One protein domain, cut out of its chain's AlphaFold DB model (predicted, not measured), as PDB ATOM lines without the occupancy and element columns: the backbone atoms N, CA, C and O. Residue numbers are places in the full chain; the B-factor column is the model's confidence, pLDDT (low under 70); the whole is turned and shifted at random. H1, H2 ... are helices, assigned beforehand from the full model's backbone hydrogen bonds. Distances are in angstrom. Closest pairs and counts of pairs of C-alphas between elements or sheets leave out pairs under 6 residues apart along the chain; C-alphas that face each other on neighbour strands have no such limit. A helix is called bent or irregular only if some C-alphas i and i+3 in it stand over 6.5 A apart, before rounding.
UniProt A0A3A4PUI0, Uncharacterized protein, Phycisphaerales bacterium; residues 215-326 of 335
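AT A GLANCE: This is residues 215 to 326 of the 335 residues of an uncharacterized protein of Phycisphaerales bacterium (UniProt A0A3A4PUI0). H2 and the first arm of bent H4 cross in the middle of a flat, all-helix body, with H3 and H1 packed at different ends of H2. Long H5 runs past this pair, and the second arm of H4 forms a helical hairpin with it. The printed part has 112 residues with five named helices, H1 to H5 in chain order, and no named strand. It is compact, with a radius of gyration of the C-alphas of 13.8 A and spans of 38 by 37 by 20 A.

IN THESE COORDINATES: H1, residues 220 to 227, begins at C-alpha 220 (69.797, 29.017, 54.201). H2, residues 235 to 250, is 21.2 A long and only just irregular, C-alphas 245 and 248 being 6.8 A apart. H3 is residues 259 to 269, 15.3 A long. H4, residues 277 to 297, was assigned as one helix by its hydrogen bonds but is bent, C-alphas 287 and 290 being 7.1 A apart; its arms are H4a, 277 to 287, and H4b, 290 to 297. H5, residues 303 to 326, is 34.5 A long and only just irregular, C-alphas 305 and 308 being 6.54 A apart; it ends at C-alpha 326 (76.532, 62.973, 54.832).

HOW THE PARTS SIT: H2 and H4a touch at a steep tilt of 55 degrees, their closest C-alphas, Gly 241 and Gly 285, 4.1 A apart. H3 touches H4a, closest at the C-alphas of Val 264 and Gln 283, 5.8 A. H1 touches H2 with residues 235 to 238 of H2 alone, closest at Glu 224 and Tyr 235, C-alphas 6.0 A apart. H4b and H5, a hairpin, touch at a shallow tilt of 15 degrees, opposite ways, closest at the C-alphas of Ala 295 and Phe 306, 6.5 A. H1 and H3 are apart. Each O i to N i+4 pair is within hydrogen-bond range in H1, H3, H4a and H4b, against 10 of 12 in H2 and 18 of 20 in H5.

THE WHOLE: The C-alphas farthest apart, Pro 299 and Arg 326, are 41.5 A apart. The printed part has no cut and no long link. No printed residue is under pLDDT 70.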
ATOM      1  N   PHE A 215      76.638  25.490  59.765       98.38
ATOM      2  CA  PHE A 215      75.360  25.576  60.483       98.38
ATOM      3  C   PHE A 215      74.376  26.530  59.799       98.38
ATOM      4  O   PHE A 215      73.220  26.156  59.602       98.38
ATOM      5  N   VAL A 216      74.813  27.727  59.398       98.19
ATOM      6  CA  VAL A 216      73.948  28.706  58.712       98.19
ATOM      7  C   VAL A 216      73.394  28.127  57.409       98.19
ATOM      8  O   VAL A 216      72.204  28.272  57.135       98.19
ATOM      9  N   ASP A 217      74.213  27.397  56.650       97.94
ATOM     10  CA  ASP A 217      73.819  26.804  55.369       97.94
ATOM     11  C   ASP A 217      72.677  25.782  55.515       97.94
ATOM     12  O   ASP A 217      71.764  25.754  54.688       97.94
ATOM     13  N   THR A 218      72.610  25.038  56.631       98.00
ATOM     14  CA  THR A 218      71.459  24.150  56.917       98.00
ATOM     15  C   THR A 218      70.125  24.893  57.042       98.00
ATOM     16  O   THR A 218      69.059  24.292  56.896       98.00
ATOM     17  N   ARG A 219      70.179  26.201  57.311       98.12
ATOM     18  CA  ARG A 219      69.035  27.101  57.469       98.12
ATOM     19  C   ARG A 219      69.013  28.205  56.415       98.12
ATOM     20  O   ARG A 219      68.304  29.198  56.590       98.12
ATOM     21  N   ARG A 220      69.712  28.025  55.287       97.94
ATOM     22  CA  ARG A 220      69.797  29.017  54.201       97.94
ATOM     23  C   ARG A 220      68.437  29.596  53.816       97.94
ATOM     24  O   ARG A 220      68.287  30.810  53.778       97.94
ATOM     25  N   ALA A 221      67.429  28.751  53.603       98.25
ATOM     26  CA  ALA A 221      66.102  29.209  53.190       98.25
ATOM     27  C   ALA A 221      65.395  30.078  54.250       98.25
ATOM     28  O   ALA A 221      64.609  30.957  53.903       98.25
ATOM     29  N   GLU A 222      65.631  29.836  55.542       98.38
ATOM     30  CA  GLU A 222      65.103  30.680  56.624       98.38
ATOM     31  C   GLU A 222      65.800  32.041  56.641       98.38
ATOM     32  O   GLU A 222      65.129  33.070  56.717       98.38
ATOM     33  N   VAL A 223      67.126  32.046  56.480       98.56
ATOM     34  CA  VAL A 223      67.939  33.265  56.395       98.56
ATOM     35  C   VAL A 223      67.521  34.103  55.184       98.56
ATOM     36  O   VAL A 223      67.220  35.283  55.337       98.56
ATOM     37  N   GLU A 224      67.422  33.495  53.999       98.50
ATOM     38  CA  GLU A 224      67.001  34.155  52.756       98.50
ATOM     39  C   GLU A 224      65.591  34.752  52.866       98.50
ATOM     40  O   GLU A 224      65.355  35.867  52.401       98.50
ATOM     41  N   ARG A 225      64.658  34.062  53.538       98.50
ATOM     42  CA  ARG A 225      63.325  34.619  53.815       98.50
ATOM     43  C   ARG A 225      63.379  35.824  54.747       98.50
ATOM     44  O   ARG A 225      62.664  36.789  54.501       98.50
ATOM     45  N   ALA A 226      64.195  35.782  55.799       98.31
ATOM     46  CA  ALA A 226      64.279  36.874  56.769       98.31
ATOM     47  C   ALA A 226      64.860  38.164  56.168       98.31
ATOM     48  O   ALA A 226      64.464  39.260  56.560       98.31
ATOM     49  N   ILE A 227      65.778  38.038  55.209       98.38
ATOM     50  CA  ILE A 227      66.416  39.182  54.541       98.38
ATOM     51  C   ILE A 227      65.683  39.631  53.271       98.38
ATOM     52  O   ILE A 227      66.035  40.656  52.685       98.38
ATOM     53  N   ALA A 228      64.666  38.890  52.822       98.00
ATOM     54  CA  ALA A 228      63.926  39.215  51.612       98.00
ATOM     55  C   ALA A 228      63.316  40.625  51.703       98.00
ATOM     56  O   ALA A 228      62.565  40.949  52.620       98.00
ATOM     57  N   GLY A 229      63.652  41.483  50.734       96.69
ATOM     58  CA  GLY A 229      63.188  42.873  50.695       96.69
ATOM     59  C   GLY A 229      63.922  43.833  51.642       96.69
ATOM     60  O   GLY A 229      63.565  45.009  51.702       96.69
ATOM     61  N   VAL A 230      64.959  43.385  52.359       97.81
ATOM     62  CA  VAL A 230      65.792  44.256  53.197       97.81
ATOM     63  C   VAL A 230      66.888  44.894  52.342       97.81
ATOM     64  O   VAL A 230      67.776  44.224  51.820       97.81
ATOM     65  N   ALA A 231      66.837  46.219  52.190       95.56
ATOM     66  CA  ALA A 231      67.759  46.946  51.322       95.56
ATOM     67  C   ALA A 231      69.236  46.736  51.717       95.56
ATOM     68  O   ALA A 231      69.650  47.029  52.844       95.56
ATOM     69  N   GLY A 232      70.034  46.269  50.753       94.06
ATOM     70  CA  GLY A 232      71.477  46.067  50.894       94.06
ATOM     71  C   GLY A 232      71.896  44.854  51.732       94.06
ATOM     72  O   GLY A 232      73.092  44.698  51.950       94.06
ATOM     73  N   LEU A 233      70.955  44.021  52.193       97.50
ATOM     74  CA  LEU A 233      71.247  42.805  52.951       97.50
ATOM     75  C   LEU A 233      71.012  41.574  52.082       97.50
ATOM     76  O   LEU A 233      69.873  41.220  51.785       97.50
ATOM     77  N   ASP A 234      72.096  40.919  51.688       97.44
ATOM     78  CA  ASP A 234      72.067  39.634  50.996       97.44
ATOM     79  C   ASP A 234      72.475  38.485  51.928       97.44
ATOM     80  O   ASP A 234      72.881  38.686  53.079       97.44
ATOM     81  N   TYR A 235      72.314  37.251  51.436       97.94
ATOM     82  CA  TYR A 235      72.631  36.051  52.212       97.94
ATOM     83  C   TYR A 235      74.092  36.055  52.654       97.94
ATOM     84  O   TYR A 235      74.374  35.743  53.805       97.94
ATOM     85  N   GLN A 236      75.005  36.446  51.761       97.06
ATOM     86  CA  GLN A 236      76.430  36.493  52.064       97.06
ATOM     87  C   GLN A 236      76.710  37.460  53.219       97.06
ATOM     88  O   GLN A 236      77.321  37.068  54.200       97.06
ATOM     89  N   THR A 237      76.191  38.685  53.164       98.00
ATOM     90  CA  THR A 237      76.379  39.689  54.217       98.00
ATOM     91  C   THR A 237      75.788  39.237  55.550       98.00
ATOM     92  O   THR A 237      76.416  39.449  56.586       98.00
ATOM     93  N   MET A 238      74.618  38.587  55.550       98.56
ATOM     94  CA  MET A 238      74.054  38.013  56.776       98.56
ATOM     95  C   MET A 238      74.919  36.874  57.326       98.56
ATOM     96  O   MET A 238      75.263  36.878  58.504       98.56
ATOM     97  N   ASN A 239      75.297  35.925  56.473       98.44
ATOM     98  CA  ASN A 239      76.109  34.768  56.836       98.44
ATOM     99  C   ASN A 239      77.467  35.190  57.432       98.44
ATOM    100  O   ASN A 239      77.832  34.741  58.515       98.44
ATOM    101  N   GLU A 240      78.163  36.118  56.776       98.25
ATOM    102  CA  GLU A 240      79.448  36.681  57.213       98.25
ATOM    103  C   GLU A 240      79.316  37.527  58.482       98.25
ATOM    104  O   GLU A 240      80.150  37.451  59.382       98.25
ATOM    105  N   GLY A 241      78.234  38.304  58.607       98.44
ATOM    106  CA  GLY A 241      77.945  39.071  59.818       98.44
ATOM    107  C   GLY A 241      77.785  38.171  61.045       98.44
ATOM    108  O   GLY A 241      78.397  38.431  62.081       98.44
ATOM    109  N   ILE A 242      77.016  37.082  60.926       98.62
ATOM    110  CA  ILE A 242      76.854  36.093  62.005       98.62
ATOM    111  C   ILE A 242      78.198  35.403  62.295       98.62
ATOM    112  O   ILE A 242      78.566  35.250  63.462       98.62
ATOM    113  N   ALA A 243      78.955  35.036  61.257       98.44
ATOM    114  CA  ALA A 243      80.257  34.384  61.393       98.44
ATOM    115  C   ALA A 243      81.285  35.257  62.115       98.44
ATOM    116  O   ALA A 243      81.869  34.810  63.102       98.44
ATOM    117  N   HIS A 244      81.433  36.527  61.732       98.31
ATOM    118  CA  HIS A 244      82.313  37.471  62.425       98.31
ATOM    119  C   HIS A 244      81.856  37.785  63.850       98.31
ATOM    120  O   HIS A 244      82.697  37.885  64.749       98.31
ATOM    121  N   ALA A 245      80.542  37.907  64.076       98.44
ATOM    122  CA  ALA A 245      79.979  38.087  65.412       98.44
ATOM    123  C   ALA A 245      80.362  36.927  66.343       98.44
ATOM    124  O   ALA A 245      80.738  37.168  67.491       98.44
ATOM    125  N   LEU A 246      80.331  35.683  65.845       98.31
ATOM    126  CA  LEU A 246      80.802  34.526  66.600       98.31
ATOM    127  C   LEU A 246      82.322  34.539  66.754       98.31
ATOM    128  O   LEU A 246      82.803  34.510  67.879       98.31
ATOM    129  N   ALA A 247      83.075  34.585  65.658       97.06
ATOM    130  CA  ALA A 247      84.532  34.560  65.663       97.06
ATOM    131  C   ALA A 247      85.077  35.503  64.569       97.06
ATOM    132  O   ALA A 247      84.747  35.344  63.394       97.06
ATOM    133  N   PRO A 248      85.909  36.502  64.914       95.56
ATOM    134  CA  PRO A 248      86.625  36.647  66.181       95.56
ATOM    135  C   PRO A 248      85.869  37.419  67.290       95.56
ATOM    136  O   PRO A 248      86.504  37.915  68.217       95.56
ATOM    137  N   GLY A 249      84.542  37.589  67.204       95.94
ATOM    138  CA  GLY A 249      83.769  38.400  68.157       95.94
ATOM    139  C   GLY A 249      83.606  37.804  69.567       95.94
ATOM    140  O   GLY A 249      84.145  38.347  70.537       95.94
ATOM    141  N   ILE A 250      82.801  36.744  69.701       95.62
ATOM    142  CA  ILE A 250      82.533  36.029  70.967       95.62
ATOM    143  C   ILE A 250      83.690  35.074  71.293       95.62
ATOM    144  O   ILE A 250      84.238  35.103  72.393       95.62
ATOM    145  N   VAL A 251      84.072  34.240  70.325       93.00
ATOM    146  CA  VAL A 251      85.241  33.361  70.374       93.00
ATOM    147  C   VAL A 251      86.433  34.149  69.851       93.00
ATOM    148  O   VAL A 251      86.520  34.458  68.662       93.00
ATOM    149  N   ARG A 252      87.340  34.501  70.759       87.25
ATOM    150  CA  ARG A 252      88.462  35.402  70.480       87.25
ATOM    151  C   ARG A 252      89.764  34.631  70.246       87.25
ATOM    152  O   ARG A 252      89.923  33.543  70.802       87.25
ATOM    153  N   PRO A 253      90.708  35.187  69.465       81.12
ATOM    154  CA  PRO A 253      92.073  34.678  69.413       81.12
ATOM    155  C   PRO A 253      92.749  34.733  70.780       81.12
ATOM    156  O   PRO A 253      92.534  35.665  71.558       81.12
ATOM    157  N   SER A 254      93.622  33.764  71.040       76.38
ATOM    158  CA  SER A 254      94.445  33.762  72.248       76.38
ATOM    159  C   SER A 254      95.315  35.026  72.314       76.38
ATOM    160  O   SER A 254      96.013  35.350  71.355       76.38
ATOM    161  N   GLY A 255      95.290  35.740  73.445       74.25
ATOM    162  CA  GLY A 255      96.125  36.930  73.665       74.25
ATOM    163  C   GLY A 255      95.637  38.226  73.005       74.25
ATOM    164  O   GLY A 255      96.371  39.209  73.024       74.25
ATOM    165  N   SER A 256      94.425  38.250  72.438       76.50
ATOM    166  CA  SER A 256      93.781  39.474  71.947       76.50
ATOM    167  C   SER A 256      92.630  39.889  72.863       76.50
ATOM    168  O   SER A 256      91.783  39.061  73.206       76.50
ATOM    169  N   ASP A 257      92.575  41.177  73.213       81.12
ATOM    170  CA  ASP A 257      91.467  41.731  73.990       81.12
ATOM    171  C   ASP A 257      90.177  41.774  73.149       81.12
ATOM    172  O   ASP A 257      89.160  41.224  73.578       81.12
ATOM    173  N   ASP A 258      90.203  42.361  71.941       92.56
ATOM    174  CA  ASP A 258      89.052  42.415  71.019       92.56
ATOM    175  C   ASP A 258      89.461  42.550  69.532       92.56
ATOM    176  O   ASP A 258      89.341  43.609  68.911       92.56
ATOM    177  N   ALA A 259      89.902  41.444  68.923       91.75
ATOM    178  CA  ALA A 259      90.356  41.419  67.528       91.75
ATOM    179  C   ALA A 259      89.317  41.906  66.497       91.75
ATOM    180  O   ALA A 259      89.695  42.421  65.443       91.75
ATOM    181  N   LEU A 260      88.012  41.728  66.752       95.38
ATOM    182  CA  LEU A 260      86.974  42.206  65.833       95.38
ATOM    183  C   LEU A 260      86.868  43.733  65.877       95.38
ATOM    184  O   LEU A 260      86.788  44.375  64.827       95.38
ATOM    185  N   LEU A 261      86.898  44.312  67.081       95.75
ATOM    186  CA  LEU A 261      86.912  45.761  67.263       95.75
ATOM    187  C   LEU A 261      88.147  46.390  66.613       95.75
ATOM    188  O   LEU A 261      88.003  47.366  65.877       95.75
ATOM    189  N   ASP A 262      89.328  45.801  66.809       94.19
ATOM    190  CA  ASP A 262      90.581  46.291  66.221       94.19
ATOM    191  C   ASP A 262      90.520  46.312  64.684       94.19
ATOM    192  O   ASP A 262      90.906  47.297  64.046       94.19
ATOM    193  N   ARG A 263      89.964  45.256  64.068       93.81
ATOM    194  CA  ARG A 263      89.756  45.190  62.610       93.81
ATOM    195  C   ARG A 263      88.803  46.276  62.121       93.81
ATOM    196  O   ARG A 263      89.099  46.952  61.137       93.81
ATOM    197  N   VAL A 264      87.680  46.476  62.811       95.12
ATOM    198  CA  VAL A 264      86.726  47.543  62.473       95.12
ATOM    199  C   VAL A 264      87.371  48.921  62.607       95.12
ATOM    200  O   VAL A 264      87.246  49.737  61.694       95.12
ATOM    201  N   ALA A 265      88.109  49.174  63.687       94.50
ATOM    202  CA  ALA A 265      88.820  50.433  63.887       94.50
ATOM    203  C   ALA A 265      89.834  50.697  62.761       94.50
ATOM    204  O   ALA A 265      89.874  51.800  62.219       94.50
ATOM    205  N   MET A 266      90.591  49.676  62.347       93.69
ATOM    206  CA  MET A 266      91.519  49.767  61.217       93.69
ATOM    207  C   MET A 266      90.801  50.096  59.898       93.69
ATOM    208  O   MET A 266      91.280  50.939  59.139       93.69
ATOM    209  N   HIS A 267      89.656  49.464  59.612       92.94
ATOM    210  CA  HIS A 267      88.853  49.782  58.425       92.94
ATOM    211  C   HIS A 267      88.411  51.251  58.430       92.94
ATOM    212  O   HIS A 267      88.615  51.958  57.444       92.94
ATOM    213  N   LEU A 268      87.891  51.736  59.560       90.69
ATOM    214  CA  LEU A 268      87.453  53.125  59.708       90.69
ATOM    215  C   LEU A 268      88.613  54.120  59.555       90.69
ATOM    216  O   LEU A 268      88.469  55.120  58.856       90.69
ATOM    217  N   GLN A 269      89.784  53.827  60.132       91.38
ATOM    218  CA  GLN A 269      90.991  54.653  59.973       91.38
ATOM    219  C   GLN A 269      91.464  54.740  58.516       91.38
ATOM    220  O   GLN A 269      91.995  55.766  58.100       91.38
ATOM    221  N   ARG A 270      91.254  53.681  57.727       91.12
ATOM    222  CA  ARG A 270      91.564  53.638  56.289       91.12
ATOM    223  C   ARG A 270      90.466  54.253  55.411       91.12
ATOM    224  O   ARG A 270      90.566  54.167  54.191       91.12
ATOM    225  N   GLY A 271      89.416  54.830  56.002       88.50
ATOM    226  CA  GLY A 271      88.268  55.365  55.265       88.50
ATOM    227  C   GLY A 271      87.459  54.283  54.543       88.50
ATOM    228  O   GLY A 271      86.861  54.544  53.503       88.50
ATOM    229  N   GLN A 272      87.485  53.043  55.042       90.00
ATOM    230  CA  GLN A 272      86.740  51.932  54.458       90.00
ATOM    231  C   GLN A 272      85.323  51.890  55.034       90.00
ATOM    232  O   GLN A 272      85.131  51.767  56.246       90.00
ATOM    233  N   HIS A 273      84.336  51.985  54.147       84.94
ATOM    234  CA  HIS A 273      82.916  52.094  54.482       84.94
ATOM    235  C   HIS A 273      82.141  50.815  54.136       84.94
ATOM    236  O   HIS A 273      82.698  49.842  53.627       84.94
ATOM    237  N   PHE A 274      80.832  50.815  54.405       88.31
ATOM    238  CA  PHE A 274      79.921  49.687  54.152       88.31
ATOM    239  C   PHE A 274      79.797  49.250  52.679       88.31
ATOM    240  O   PHE A 274      79.247  48.183  52.386       88.31
ATOM    241  N   ASP A 275      80.266  50.065  51.737       86.31
ATOM    242  CA  ASP A 275      80.365  49.690  50.325       86.31
ATOM    243  C   ASP A 275      81.500  48.687  50.068       86.31
ATOM    244  O   ASP A 275      81.403  47.878  49.143       86.31
ATOM    245  N   GLN A 276      82.524  48.659  50.923       91.31
ATOM    246  CA  GLN A 276      83.611  47.690  50.855       91.31
ATOM    247  C   GLN A 276      83.237  46.407  51.597       91.31
ATOM    248  O   GLN A 276      82.909  46.421  52.782       91.31
ATOM    249  N   THR A 277      83.325  45.275  50.899       93.06
ATOM    250  CA  THR A 277      82.819  43.976  51.360       93.06
ATOM    251  C   THR A 277      83.340  43.565  52.743       93.06
ATOM    252  O   THR A 277      82.545  43.321  53.646       93.06
ATOM    253  N   PHE A 278      84.659  43.561  52.954       92.50
ATOM    254  CA  PHE A 278      85.240  43.154  54.240       92.50
ATOM    255  C   PHE A 278      84.946  44.142  55.377       92.50
ATOM    256  O   PHE A 278      84.711  43.723  56.511       92.50
ATOM    257  N   ALA A 279      84.908  45.445  55.085       94.19
ATOM    258  CA  ALA A 279      84.540  46.449  56.078       94.19
ATOM    259  C   ALA A 279      83.074  46.272  56.505       94.19
ATOM    260  O   ALA A 279      82.792  46.258  57.702       94.19
ATOM    261  N   ARG A 280      82.166  46.037  55.545       96.31
ATOM    262  CA  ARG A 280      80.753  45.716  55.793       96.31
ATOM    263  C   ARG A 280      80.595  44.498  56.700       96.31
ATOM    264  O   ARG A 280      79.859  44.577  57.679       96.31
ATOM    265  N   PHE A 281      81.276  43.393  56.395       97.12
ATOM    266  CA  PHE A 281      81.161  42.152  57.166       97.12
ATOM    267  C   PHE A 281      81.631  42.324  58.613       97.12
ATOM    268  O   PHE A 281      80.886  42.004  59.538       97.12
ATOM    269  N   ASN A 282      82.817  42.905  58.825       97.06
ATOM    270  CA  ASN A 282      83.357  43.108  60.171       97.06
ATOM    271  C   ASN A 282      82.534  44.124  60.980       97.06
ATOM    272  O   ASN A 282      82.261  43.887  62.155       97.06
ATOM    273  N   GLN A 283      82.103  45.236  60.370       97.06
ATOM    274  CA  GLN A 283      81.282  46.244  61.054       97.06
ATOM    275  C   GLN A 283      79.908  45.690  61.433       97.06
ATOM    276  O   GLN A 283      79.451  45.894  62.559       97.06
ATOM    277  N   PHE A 284      79.265  44.949  60.524       98.31
ATOM    278  CA  PHE A 284      77.996  44.304  60.831       98.31
ATOM    279  C   PHE A 284      78.162  43.227  61.907       98.31
ATOM    280  O   PHE A 284      77.403  43.224  62.873       98.31
ATOM    281  N   GLY A 285      79.191  42.381  61.812       98.19
ATOM    282  CA  GLY A 285      79.493  41.377  62.832       98.19
ATOM    283  C   GLY A 285      79.763  41.985  64.212       98.19
ATOM    284  O   GLY A 285      79.249  41.485  65.212       98.19
ATOM    285  N   LEU A 286      80.488  43.107  64.283       98.06
ATOM    286  CA  LEU A 286      80.743  43.808  65.547       98.06
ATOM    287  C   LEU A 286      79.445  44.310  66.190       98.06
ATOM    288  O   LEU A 286      79.254  44.148  67.394       98.06
ATOM    289  N   ALA A 287      78.546  44.889  65.392       98.19
ATOM    290  CA  ALA A 287      77.252  45.366  65.870       98.19
ATOM    291  C   ALA A 287      76.297  44.220  66.247       98.19
ATOM    292  O   ALA A 287      75.497  44.353  67.172       98.19
ATOM    293  N   LEU A 288      76.391  43.086  65.547       98.44
ATOM    294  CA  LEU A 288      75.548  41.912  65.762       98.44
ATOM    295  C   LEU A 288      75.983  41.079  66.976       98.44
ATOM    296  O   LEU A 288      75.152  40.411  67.590       98.44
ATOM    297  N   ARG A 289      77.266  41.151  67.352       98.38
ATOM    298  CA  ARG A 289      77.885  40.410  68.460       98.38
ATOM    299  C   ARG A 289      77.051  40.337  69.748       98.38
ATOM    300  O   ARG A 289      76.808  39.213  70.179       98.38
ATOM    301  N   PRO A 290      76.596  41.445  70.371       98.25
ATOM    302  CA  PRO A 290      75.816  41.357  71.608       98.25
ATOM    303  C   PRO A 290      74.486  40.618  71.411       98.25
ATOM    304  O   PRO A 290      74.105  39.799  72.239       98.25
ATOM    305  N   VAL A 291      73.812  40.836  70.277       98.38
ATOM    306  CA  VAL A 291      72.537  40.173  69.963       98.38
ATOM    307  C   VAL A 291      72.731  38.670  69.769       98.38
ATOM    308  O   VAL A 291      71.906  37.886  70.234       98.38
ATOM    309  N   LEU A 292      73.815  38.264  69.101       98.56
ATOM    310  CA  LEU A 292      74.152  36.851  68.934       98.56
ATOM    311  C   LEU A 292      74.549  36.214  70.267       98.56
ATOM    312  O   LEU A 292      74.144  35.091  70.540       98.56
ATOM    313  N   GLN A 293      75.308  36.924  71.102       98.19
ATOM    314  CA  GLN A 293      75.721  36.420  72.407       98.19
ATOM    315  C   GLN A 293      74.515  36.149  73.312       98.19
ATOM    316  O   GLN A 293      74.366  35.019  73.770       98.19
ATOM    317  N   ASP A 294      73.609  37.121  73.462       98.06
ATOM    318  CA  ASP A 294      72.352  36.942  74.201       98.06
ATOM    319  C   ASP A 294      71.574  35.723  73.679       98.06
ATOM    320  O   ASP A 294      71.072  34.903  74.446       98.06
ATOM    321  N   ALA A 295      71.497  35.590  72.352       98.06
ATOM    322  CA  ALA A 295      70.758  34.524  71.694       98.06
ATOM    323  C   ALA A 295      71.394  33.134  71.864       98.06
ATOM    324  O   ALA A 295      70.672  32.141  71.814       98.06
ATOM    325  N   LEU A 296      72.715  33.046  72.036       97.62
ATOM    326  CA  LEU A 296      73.430  31.792  72.292       97.62
ATOM    327  C   LEU A 296      73.505  31.442  73.784       97.62
ATOM    328  O   LEU A 296      73.839  30.298  74.113       97.62
ATOM    329  N   ASP A 297      73.304  32.414  74.674       96.75
ATOM    330  CA  ASP A 297      73.279  32.226  76.129       96.75
ATOM    331  C   ASP A 297      71.863  31.873  76.634       96.75
ATOM    332  O   ASP A 297      71.729  31.186  77.648       96.75
ATOM    333  N   ASP A 298      70.808  32.267  75.910       97.00
ATOM    334  CA  ASP A 298      69.423  31.876  76.196       97.00
ATOM    335  C   ASP A 298      69.071  30.496  75.586       97.00
ATOM    336  O   ASP A 298      68.996  30.357  74.362       97.00
ATOM    337  N   PRO A 299      68.776  29.457  76.396       94.19
ATOM    338  CA  PRO A 299      68.434  28.122  75.889       94.19
ATOM    339  C   PRO A 299      67.108  28.057  75.107       94.19
ATOM    340  O   PRO A 299      66.869  27.075  74.385       94.19
ATOM    341  N   LEU A 300      66.236  29.061  75.266       95.75
ATOM    342  CA  LEU A 300      64.963  29.180  74.551       95.75
ATOM    343  C   LEU A 300      65.107  29.910  73.215       95.75
ATOM    344  O   LEU A 300      64.234  29.772  72.357       95.75
ATOM    345  N   SER A 301      66.200  30.646  73.029       97.44
ATOM    346  CA  SER A 301      66.477  31.363  71.796       97.44
ATOM    347  C   SER A 301      66.844  30.401  70.662       97.44
ATOM    348  O   SER A 301      67.486  29.359  70.835       97.44
ATOM    349  N   ARG A 302      66.374  30.761  69.469       97.88
ATOM    350  CA  ARG A 302      66.500  30.006  68.218       97.88
ATOM    351  C   ARG A 302      66.766  30.962  67.056       97.88
ATOM    352  O   ARG A 302      66.521  32.168  67.165       97.88
ATOM    353  N   LEU A 303      67.229  30.426  65.927       98.19
ATOM    354  CA  LEU A 303      67.543  31.221  64.736       98.19
ATOM    355  C   LEU A 303      66.374  32.118  64.284       98.19
ATOM    356  O   LEU A 303      66.587  33.289  63.981       98.19
ATOM    357  N   ASP A 304      65.144  31.609  64.280       97.12
ATOM    358  CA  ASP A 304      63.940  32.346  63.868       97.12
ATOM    359  C   ASP A 304      63.608  33.531  64.788       97.12
ATOM    360  O   ASP A 304      63.153  34.570  64.310       97.12
ATOM    361  N   THR A 305      63.896  33.421  66.086       97.56
ATOM    362  CA  THR A 305      63.773  34.540  67.040       97.56
ATOM    363  C   THR A 305      64.927  35.544  66.946       97.56
ATOM    364  O   THR A 305      64.754  36.725  67.253       97.56
ATOM    365  N   PHE A 306      66.099  35.103  66.486       98.56
ATOM    366  CA  PHE A 306      67.287  35.942  66.324       98.56
ATOM    367  C   PHE A 306      67.267  36.766  65.031       98.56
ATOM    368  O   PHE A 306      67.598  37.953  65.059       98.56
ATOM    369  N   LEU A 307      66.874  36.168  63.901       98.62
ATOM    370  CA  LEU A 307      66.961  36.799  62.578       98.62
ATOM    371  C   LEU A 307      66.248  38.165  62.485       98.62
ATOM    372  O   LEU A 307      66.850  39.083  61.925       98.62
ATOM    373  N   PRO A 308      65.042  38.375  63.055       98.56
ATOM    374  CA  PRO A 308      64.418  39.698  63.079       98.56
ATOM    375  C   PRO A 308      65.288  40.753  63.776       98.56
ATOM    376  O   PRO A 308      65.479  41.843  63.239       98.56
ATOM    377  N   ARG A 309      65.903  40.409  64.918       98.50
ATOM    378  CA  ARG A 309      66.819  41.311  65.639       98.50
ATOM    379  C   ARG A 309      68.074  41.597  64.813       98.50
ATOM    380  O   ARG A 309      68.535  42.734  64.785       98.50
ATOM    381  N   ALA A 310      68.610  40.596  64.113       98.62
ATOM    382  CA  ALA A 310      69.760  40.773  63.225       98.62
ATOM    383  C   ALA A 310      69.457  41.731  62.056       98.62
ATOM    384  O   ALA A 310      70.289  42.571  61.707       98.62
ATOM    385  N   VAL A 311      68.249  41.653  61.487       98.69
ATOM    386  CA  VAL A 311      67.769  42.586  60.452       98.69
ATOM    387  C   VAL A 311      67.641  44.012  60.996       98.69
ATOM    388  O   VAL A 311      68.012  44.963  60.306       98.69
ATOM    389  N   ASP A 312      67.166  44.183  62.228       98.56
ATOM    390  CA  ASP A 312      67.080  45.508  62.850       98.56
ATOM    391  C   ASP A 312      68.466  46.104  63.135       98.56
ATOM    392  O   ASP A 312      68.690  47.284  62.856       98.56
ATOM    393  N   VAL A 313      69.431  45.285  63.578       98.50
ATOM    394  CA  VAL A 313      70.843  45.700  63.689       98.50
ATOM    395  C   VAL A 313      71.371  46.158  62.331       98.50
ATOM    396  O   VAL A 313      71.957  47.235  62.239       98.50
ATOM    397  N   TRP A 314      71.133  45.392  61.261       98.06
ATOM    398  CA  TRP A 314      71.561  45.773  59.913       98.06
ATOM    399  C   TRP A 314      71.018  47.150  59.505       98.06
ATOM    400  O   TRP A 314      71.777  48.008  59.046       98.06
ATOM    401  N   ARG A 315      69.713  47.382  59.701       97.75
ATOM    402  CA  ARG A 315      69.062  48.665  59.388       97.75
ATOM    403  C   ARG A 315      69.695  49.820  60.160       97.75
ATOM    404  O   ARG A 315      70.040  50.829  59.548       97.75
ATOM    405  N   ALA A 316      69.892  49.647  61.466       97.31
ATOM    406  CA  ALA A 316      70.477  50.672  62.323       97.31
ATOM    407  C   ALA A 316      71.908  51.029  61.893       97.31
ATOM    408  O   ALA A 316      72.241  52.203  61.743       97.31
ATOM    409  N   VAL A 317      72.757  50.029  61.632       95.50
ATOM    410  CA  VAL A 317      74.154  50.288  61.254       95.50
ATOM    411  C   VAL A 317      74.249  50.921  59.862       95.50
ATOM    412  O   VAL A 317      75.054  51.828  59.649       95.50
ATOM    413  N   ARG A 318      73.381  50.525  58.923       93.88
ATOM    414  CA  ARG A 318      73.274  51.169  57.604       93.88
ATOM    415  C   ARG A 318      72.869  52.637  57.689       93.88
ATOM    416  O   ARG A 318      73.399  53.457  56.940       93.88
ATOM    417  N   GLU A 319      71.930  52.971  58.571       93.88
ATOM    418  CA  GLU A 319      71.511  54.355  58.794       93.88
ATOM    419  C   GLU A 319      72.644  55.197  59.396       93.88
ATOM    420  O   GLU A 319      72.887  56.317  58.935       93.88
ATOM    421  N   LEU A 320      73.384  54.632  60.357       91.19
ATOM    422  CA  LEU A 320      74.557  55.269  60.959       91.19
ATOM    423  C   LEU A 320      75.664  55.536  59.928       91.19
ATOM    424  O   LEU A 320      76.146  56.665  59.853       91.19
ATOM    425  N   ASP A 321      76.026  54.554  59.094       89.31
ATOM    426  CA  ASP A 321      77.026  54.737  58.026       89.31
ATOM    427  C   ASP A 321      76.610  55.856  57.055       89.31
ATOM    428  O   ASP A 321      77.390  56.766  56.758       89.31
ATOM    429  N   ALA A 322      75.338  55.871  56.639       89.44
ATOM    430  CA  ALA A 322      74.814  56.918  55.769       89.44
ATOM    431  C   ALA A 322      74.847  58.310  56.430       89.44
ATOM    432  O   ALA A 322      75.125  59.306  55.757       89.44
ATOM    433  N   ALA A 323      74.568  58.402  57.734       89.25
ATOM    434  CA  ALA A 323      74.647  59.655  58.482       89.25
ATOM    435  C   ALA A 323      76.091  60.169  58.600       89.25
ATOM    436  O   ALA A 323      76.332  61.361  58.388       89.25
ATOM    437  N   VAL A 324      77.053  59.278  58.865       86.06
ATOM    438  CA  VAL A 324      78.486  59.612  58.926       86.06
ATOM    439  C   VAL A 324      78.975  60.163  57.585       86.06
ATOM    440  O   VAL A 324      79.638  61.203  57.564       86.06
ATOM    441  N   ARG A 325      78.587  59.538  56.466       83.62
ATOM    442  CA  ARG A 325      78.958  59.993  55.113       83.62
ATOM    443  C   ARG A 325      78.424  61.386  54.792       83.62
ATOM    444  O   ARG A 325      79.205  62.260  54.424       83.62
ATOM    445  N   ARG A 326      77.130  61.636  55.033       87.44
ATOM    446  CA  ARG A 326      76.532  62.973  54.832       87.44
ATOM    447  C   ARG A 326      77.232  64.049  55.665       87.44
ATOM    448  O   ARG A 326      77.438  65.163  55.193       87.44
TER     449      ARG A 326